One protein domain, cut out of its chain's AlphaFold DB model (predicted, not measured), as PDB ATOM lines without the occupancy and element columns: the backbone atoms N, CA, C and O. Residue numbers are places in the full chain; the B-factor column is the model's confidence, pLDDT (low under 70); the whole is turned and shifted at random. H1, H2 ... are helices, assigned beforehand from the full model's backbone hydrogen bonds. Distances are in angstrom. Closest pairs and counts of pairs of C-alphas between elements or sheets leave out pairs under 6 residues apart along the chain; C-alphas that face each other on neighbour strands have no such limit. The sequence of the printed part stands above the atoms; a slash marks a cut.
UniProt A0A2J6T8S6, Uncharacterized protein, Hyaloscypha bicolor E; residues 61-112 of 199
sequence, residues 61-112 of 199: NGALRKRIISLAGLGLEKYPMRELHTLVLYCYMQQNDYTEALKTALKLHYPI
ATOM      1  N   ASN A  61     -28.796 -23.273 -47.663       59.44
ATOM      2  CA  ASN A  61     -28.825 -24.556 -48.362       59.44
ATOM      3  C   ASN A  61     -29.839 -24.482 -49.500       59.44
ATOM      4  O   ASN A  61     -30.967 -24.040 -49.272       59.44
ATOM      5  N   GLY A  62     -29.466 -24.888 -50.718       60.97
ATOM      6  CA  GLY A  62     -30.336 -24.737 -51.892       60.97
ATOM      7  C   GLY A  62     -31.760 -25.257 -51.654       60.97
ATOM      8  O   GLY A  62     -32.718 -24.684 -52.167       60.97
ATOM      9  N   ALA A  63     -31.915 -26.266 -50.789       61.25
ATOM     10  CA  ALA A  63     -33.195 -26.756 -50.286       61.25
ATOM     11  C   ALA A  63     -34.020 -25.700 -49.525       61.25
ATOM     12  O   ALA A  63     -35.205 -25.546 -49.800       61.25
ATOM     13  N   LEU A  64     -33.424 -24.935 -48.607       63.25
ATOM     14  CA  LEU A  64     -34.123 -23.890 -47.864       63.25
ATOM     15  C   LEU A  64     -34.454 -22.686 -48.742       63.25
ATOM     16  O   LEU A  64     -35.553 -22.154 -48.648       63.25
ATOM     17  N   ARG A  65     -33.551 -22.293 -49.648       64.12
ATOM     18  CA  ARG A  65     -33.848 -21.242 -50.629       64.12
ATOM     19  C   ARG A  65     -35.014 -21.654 -51.530       64.12
ATOM     20  O   ARG A  65     -35.931 -20.866 -51.718       64.12
ATOM     21  N   LYS A  66     -35.031 -22.904 -52.011       67.94
ATOM     22  CA  LYS A  66     -36.171 -23.479 -52.748       67.94
ATOM     23  C   LYS A  66     -37.444 -23.505 -51.904       67.94
ATOM     24  O   LYS A  66     -38.505 -23.213 -52.434       67.94
ATOM     25  N   ARG A  67     -37.353 -23.794 -50.604       65.69
ATOM     26  CA  ARG A  67     -38.504 -23.817 -49.688       65.69
ATOM     27  C   ARG A  67     -39.050 -22.414 -49.411       65.69
ATOM     28  O   ARG A  67     -40.256 -22.228 -49.454       65.69
ATOM     29  N   ILE A  68     -38.182 -21.418 -49.229       66.06
ATOM     30  CA  ILE A  68     -38.559 -20.000 -49.113       66.06
ATOM     31  C   ILE A  68     -39.195 -19.506 -50.419       66.06
ATOM     32  O   ILE A  68     -40.245 -18.881 -50.376       66.06
ATOM     33  N   ILE A  69     -38.608 -19.829 -51.579       65.81
ATOM     34  CA  ILE A  69     -39.159 -19.467 -52.896       65.81
ATOM     35  C   ILE A  69     -40.485 -20.195 -53.166       65.81
ATOM     36  O   ILE A  69     -41.408 -19.608 -53.713       65.81
ATOM     37  N   SER A  70     -40.618 -21.456 -52.756       66.25
ATOM     38  CA  SER A  70     -41.868 -22.213 -52.871       66.25
ATOM     39  C   SER A  70     -42.963 -21.617 -51.996       66.25
ATOM     40  O   SER A  70     -44.094 -21.512 -52.452       66.25
ATOM     41  N   LEU A  71     -42.632 -21.185 -50.776       62.28
ATOM     42  CA  LEU A  71     -43.556 -20.431 -49.928       62.28
ATOM     43  C   LEU A  71     -43.877 -19.055 -50.534       62.28
ATOM     44  O   LEU A  71     -44.964 -18.535 -50.306       62.28
ATOM     45  N   ALA A  72     -42.966 -18.508 -51.345       60.22
ATOM     46  CA  ALA A  72     -43.144 -17.257 -52.068       60.22
ATOM     47  C   ALA A  72     -44.000 -17.328 -53.331       60.22
ATOM     48  O   ALA A  72     -44.695 -16.370 -53.661       60.22
ATOM     49  N   GLY A  73     -44.006 -18.472 -54.010       55.88
ATOM     50  CA  GLY A  73     -44.801 -18.694 -55.216       55.88
ATOM     51  C   GLY A  73     -46.296 -18.922 -54.972       55.88
ATOM     52  O   GLY A  73     -47.040 -19.029 -55.939       55.88
ATOM     53  N   LEU A  74     -46.760 -19.003 -53.717       56.38
ATOM     54  CA  LEU A  74     -48.152 -19.346 -53.381       56.38
ATOM     55  C   LEU A  74     -49.159 -18.189 -53.515       56.38
ATOM     56  O   LEU A  74     -50.321 -18.362 -53.158       56.38
ATOM     57  N   GLY A  75     -48.750 -17.015 -54.006       47.91
ATOM     58  CA  GLY A  75     -49.679 -15.907 -54.278       47.91
ATOM     59  C   GLY A  75     -50.364 -15.324 -53.036       47.91
ATOM     60  O   GLY A  75     -51.351 -14.605 -53.156       47.91
ATOM     61  N   LEU A  76     -49.857 -15.618 -51.835       49.41
ATOM     62  CA  LEU A  76     -50.337 -14.999 -50.606       49.41
ATOM     63  C   LEU A  76     -49.830 -13.550 -50.574       49.41
ATOM     64  O   LEU A  76     -48.648 -13.315 -50.329       49.41
ATOM     65  N   GLU A  77     -50.723 -12.580 -50.799       49.25
ATOM     66  CA  GLU A  77     -50.429 -11.131 -50.744       49.25
ATOM     67  C   GLU A  77     -49.715 -10.703 -49.451       49.25
ATOM     68  O   GLU A  77     -48.989  -9.710 -49.422       49.25
ATOM     69  N   LYS A  78     -49.899 -11.464 -48.367       56.94
ATOM     70  CA  LYS A  78     -49.176 -11.306 -47.108       56.94
ATOM     71  C   LYS A  78     -48.610 -12.653 -46.696       56.94
ATOM     72  O   LYS A  78     -49.349 -13.562 -46.321       56.94
ATOM     73  N   TYR A  79     -47.287 -12.764 -46.731       58.22
ATOM     74  CA  TYR A  79     -46.597 -13.892 -46.122       58.22
ATOM     75  C   TYR A  79     -46.957 -13.951 -44.648       58.22
ATOM     76  O   TYR A  79     -46.951 -12.908 -43.978       58.22
ATOM     77  N   PRO A  80     -47.179 -15.146 -44.097       73.50
ATOM     78  CA  PRO A  80     -47.219 -15.291 -42.667       73.50
ATOM     79  C   PRO A  80     -45.742 -15.175 -42.217       73.50
ATOM     80  O   PRO A  80     -44.939 -16.108 -42.234       73.50
ATOM     81  N   MET A  81     -45.322 -13.923 -41.977       78.19
ATOM     82  CA  MET A  81     -43.927 -13.521 -41.724       78.19
ATOM     83  C   MET A  81     -43.322 -14.287 -40.549       78.19
ATOM     84  O   MET A  81     -42.115 -14.514 -40.489       78.19
ATOM     85  N   ARG A  82     -44.172 -14.738 -39.629       81.00
ATOM     86  CA  ARG A  82     -43.789 -15.539 -38.478       81.00
ATOM     87  C   ARG A  82     -43.179 -16.882 -38.893       81.00
ATOM     88  O   ARG A  82     -42.153 -17.281 -38.349       81.00
ATOM     89  N   GLU A  83     -43.751 -17.564 -39.869       81.12
ATOM     90  CA  GLU A  83     -43.323 -18.871 -40.360       81.12
ATOM     91  C   GLU A  83     -41.984 -18.740 -41.082       81.12
ATOM     92  O   GLU A  83     -41.064 -19.522 -40.835       81.12
ATOM     93  N   LEU A  84     -41.832 -17.689 -41.894       83.25
ATOM     94  CA  LEU A  84     -40.569 -17.379 -42.559       83.25
ATOM     95  C   LEU A  84     -39.457 -17.105 -41.538       83.25
ATOM     96  O   LEU A  84     -38.384 -17.703 -41.609       83.25
ATOM     97  N   HIS A  85     -39.725 -16.247 -40.552       86.69
ATOM     98  CA  HIS A  85     -38.772 -15.940 -39.487       86.69
ATOM     99  C   HIS A  85     -38.425 -17.172 -38.643       86.69
ATOM    100  O   HIS A  85     -37.278 -17.324 -38.230       86.69
ATOM    101  N   THR A  86     -39.379 -18.080 -38.432       88.12
ATOM    102  CA  THR A  86     -39.142 -19.347 -37.728       88.12
ATOM    103  C   THR A  86     -38.156 -20.226 -38.502       88.12
ATOM    104  O   THR A  86     -37.207 -20.744 -37.922       88.12
ATOM    105  N   LEU A  87     -38.325 -20.362 -39.822       87.88
ATOM    106  CA  LEU A  87     -37.406 -21.143 -40.656       87.88
ATOM    107  C   LEU A  87     -35.999 -20.538 -40.690       87.88
ATOM    108  O   LEU A  87     -35.013 -21.265 -40.564       87.88
ATOM    109  N   VAL A  88     -35.903 -19.213 -40.822       88.00
ATOM    110  CA  VAL A  88     -34.620 -18.495 -40.802       88.00
ATOM    111  C   VAL A  88     -33.908 -18.691 -39.459       88.00
ATOM    112  O   VAL A  88     -32.709 -18.961 -39.438       88.00
ATOM    113  N   LEU A  89     -34.648 -18.645 -38.346       93.31
ATOM    114  CA  LEU A  89     -34.111 -18.905 -37.010       93.31
ATOM    115  C   LEU A  89     -33.484 -20.304 -36.907       93.31
ATOM    116  O   LEU A  89     -32.338 -20.424 -36.475       93.31
ATOM    117  N   TYR A  90     -34.195 -21.348 -37.347       89.56
ATOM    118  CA  TYR A  90     -33.664 -22.716 -37.341       89.56
ATOM    119  C   TYR A  90     -32.368 -22.849 -38.149       89.56
ATOM    120  O   TYR A  90     -31.476 -23.599 -37.759       89.56
ATOM    121  N   CYS A  91     -32.229 -22.100 -39.243       87.31
ATOM    122  CA  CYS A  91     -31.025 -22.141 -40.072       87.31
ATOM    123  C   CYS A  91     -29.815 -21.540 -39.368       87.31
ATOM    124  O   CYS A  91     -28.759 -22.167 -39.347       87.31
ATOM    125  N   TYR A  92     -29.977 -20.369 -38.748       92.44
ATOM    126  CA  TYR A  92     -28.898 -19.763 -37.969       92.44
ATOM    127  C   TYR A  92     -28.488 -20.647 -36.790       92.44
ATOM    128  O   TYR A  92     -27.300 -20.788 -36.509       92.44
ATOM    129  N   MET A  93     -29.451 -21.327 -36.160       89.31
ATOM    130  CA  MET A  93     -29.159 -22.302 -35.111       89.31
ATOM    131  C   MET A  93     -28.354 -23.504 -35.616       89.31
ATOM    132  O   MET A  93     -27.379 -23.883 -34.975       89.31
ATOM    133  N   GLN A  94     -28.713 -24.089 -36.765       87.38
ATOM    134  CA  GLN A  94     -27.943 -25.191 -37.364       87.38
ATOM    135  C   GLN A  94     -26.520 -24.771 -37.762       87.38
ATOM    136  O   GLN A  94     -25.611 -25.595 -37.760       87.38
ATOM    137  N   GLN A  95     -26.326 -23.493 -38.087       86.94
ATOM    138  CA  GLN A  95     -25.032 -22.918 -38.456       86.94
ATOM    139  C   GLN A  95     -24.197 -22.461 -37.250       86.94
ATOM    140  O   GLN A  95     -23.081 -21.987 -37.441       86.94
ATOM    141  N   ASN A  96     -24.704 -22.609 -36.018       90.62
ATOM    142  CA  ASN A  96     -24.104 -22.062 -34.794       90.62
ATOM    143  C   ASN A  96     -23.898 -20.531 -34.823       90.62
ATOM    144  O   ASN A  96     -23.078 -20.002 -34.072       90.62
ATOM    145  N   ASP A  97     -24.653 -19.798 -35.649       91.50
ATOM    146  CA  ASP A  97     -24.650 -18.332 -35.657       91.50
ATOM    147  C   ASP A  97     -25.687 -17.808 -34.655       91.50
ATOM    148  O   ASP A  97     -26.819 -17.436 -34.981       91.50
ATOM    149  N   TYR A  98     -25.301 -17.830 -33.381       91.88
ATOM    150  CA  TYR A  98     -26.185 -17.449 -32.281       91.88
ATOM    151  C   TYR A  98     -26.570 -15.966 -32.309       91.88
ATOM    152  O   TYR A  98     -27.633 -15.599 -31.806       91.88
ATOM    153  N   THR A  99     -25.738 -15.106 -32.900       93.06
ATOM    154  CA  THR A  99     -25.996 -13.666 -32.967       93.06
ATOM    155  C   THR A  99     -27.149 -13.366 -33.920       93.06
ATOM    156  O   THR A  99     -28.090 -12.657 -33.547       93.06
ATOM    157  N   GLU A 100     -27.127 -13.935 -35.125       92.50
ATOM    158  CA  GLU A 100     -28.219 -13.763 -36.088       92.50
ATOM    159  C   GLU A 100     -29.471 -14.562 -35.706       92.50
ATOM    160  O   GLU A 100     -30.600 -14.084 -35.896       92.50
ATOM    161  N   ALA A 101     -29.302 -15.725 -35.064       93.50
ATOM    162  CA  ALA A 101     -30.412 -16.458 -34.464       93.50
ATOM    163  C   ALA A 101     -31.152 -15.584 -33.438       93.50
ATOM    164  O   ALA A 101     -32.370 -15.421 -33.523       93.50
ATOM    165  N   LEU A 102     -30.428 -14.936 -32.519       93.56
ATOM    166  CA  LEU A 102     -31.032 -14.078 -31.500       93.56
ATOM    167  C   LEU A 102     -31.781 -12.889 -32.117       93.56
ATOM    168  O   LEU A 102     -32.923 -12.625 -31.744       93.56
ATOM    169  N   LYS A 103     -31.189 -12.201 -33.102       92.00
ATOM    170  CA  LYS A 103     -31.863 -11.102 -33.820       92.00
ATOM    171  C   LYS A 103     -33.159 -11.566 -34.480       92.00
ATOM    172  O   LYS A 103     -34.165 -10.856 -34.448       92.00
ATOM    173  N   THR A 104     -33.143 -12.752 -35.080       92.88
ATOM    174  CA  THR A 104     -34.313 -13.322 -35.757       92.88
ATOM    175  C   THR A 104     -35.396 -13.716 -34.754       92.88
ATOM    176  O   THR A 104     -36.566 -13.400 -34.975       92.88
ATOM    177  N   ALA A 105     -35.013 -14.317 -33.624       93.44
ATOM    178  CA  ALA A 105     -35.922 -14.647 -32.529       93.44
ATOM    179  C   ALA A 105     -36.570 -13.390 -31.930       93.44
ATOM    180  O   ALA A 105     -37.781 -13.364 -31.715       93.44
ATOM    181  N   LEU A 106     -35.804 -12.310 -31.736       93.00
ATOM    182  CA  LEU A 106     -36.347 -11.035 -31.262       93.00
ATOM    183  C   LEU A 106     -37.396 -10.473 -32.226       93.00
ATOM    184  O   LEU A 106     -38.474 -10.089 -31.783       93.00
ATOM    185  N   LYS A 107     -37.145 -10.502 -33.541       89.19
ATOM    186  CA  LYS A 107     -38.138 -10.087 -34.551       89.19
ATOM    187  C   LYS A 107     -39.394 -10.970 -34.567       89.19
ATOM    188  O   LYS A 107     -40.448 -10.501 -34.980       89.19
ATOM    189  N   LEU A 108     -39.283 -12.237 -34.160       89.88
ATOM    190  CA  LEU A 108     -40.411 -13.170 -34.076       89.88
ATOM    191  C   LEU A 108     -41.311 -12.879 -32.862       89.88
ATOM    192  O   LEU A 108     -42.529 -13.015 -32.954       89.88
ATOM    193  N   HIS A 109     -40.705 -12.531 -31.724       86.38
ATOM    194  CA  HIS A 109     -41.400 -12.345 -30.446       86.38
ATOM    195  C   HIS A 109     -41.881 -10.920 -30.206       86.38
ATOM    196  O   HIS A 109     -42.915 -10.728 -29.571       86.38
ATOM    197  N   TYR A 110     -41.147  -9.942 -30.721       85.44
ATOM    198  CA  TYR A 110     -41.520  -8.542 -30.685       85.44
ATOM    199  C   TYR A 110     -41.948  -8.158 -32.097       85.44
ATOM    200  O   TYR A 110     -41.100  -7.707 -32.877       85.44
ATOM    201  N   PRO A 111     -43.231  -8.365 -32.473       70.69
ATOM    202  CA  PRO A 111     -43.750  -7.706 -33.654       70.69
ATOM    203  C   PRO A 111     -43.501  -6.221 -33.417       70.69
ATOM    204  O   PRO A 111     -44.018  -5.629 -32.472       70.69
ATOM    205  N   ILE A 112     -42.605  -5.636 -34.210       64.12
ATOM    206  CA  ILE A 112     -42.471  -4.191 -34.214       64.12
ATOM    207  C   ILE A 112     -43.776  -3.738 -34.847       64.12
ATOM    208  O   ILE A 112     -43.880  -3.708 -36.075       64.12
TER     209      ILE A 112
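What this domain is: This is residues 61 to 112 of the 199 residues of an uncharacterized protein of Hyaloscypha bicolor E (UniProt A0A2J6T8S6). Three helices run nearly side by side in one flat row, each opposite to the one before: H2 and H3 fold into a helical hairpin, while H1 is set off more loosely along the other side of H2. The loop at residues 73 to 78 sticks out. The printed part has 52 residues, all helix in class, with H1, H2, H3 in order and no named strand. It is only just compact, close to loose, with a radius of gyration of the C-alphas of 11.7 A and spans of 32 by 29 by 9 A.

Where its parts are: Find C-alpha 62 at (-30.336, -24.737, -51.892); from there H1 runs to residue 72, 14.8 A. H2 takes residues 81 to 94, 20.3 A. H3 takes residues 98 to 109, 16.2 A, ending with C-alpha 109 at (-41.400, -12.345, -30.446).

How they stand to each other: Look first at H1 and H2, close but not clearly touching: their closest C-alphas, Ile 68 and Leu 84, are 7.3 A apart. They run opposite ways at a shallow tilt of 8 degrees. H2 and H3 touch, the closest C-alphas being those of Tyr 92 and Ala 101 at 5.0 A. This hairpin runs opposite ways at a shallow tilt of 20 degrees. H1 and H3 are apart. In H1, H2 and H3 every O i to N i+4 pair is within hydrogen-bond range.

The domain as a whole: The C-alphas farthest apart, Gly 75 and Asn 96, are 32.7 A from each other. The printed part has no cut; the link from H1 to H2 is short, that from H2 to H3 tight. Read the B-factor column at residues 61 to 79 and 112, where pLDDT is under 70.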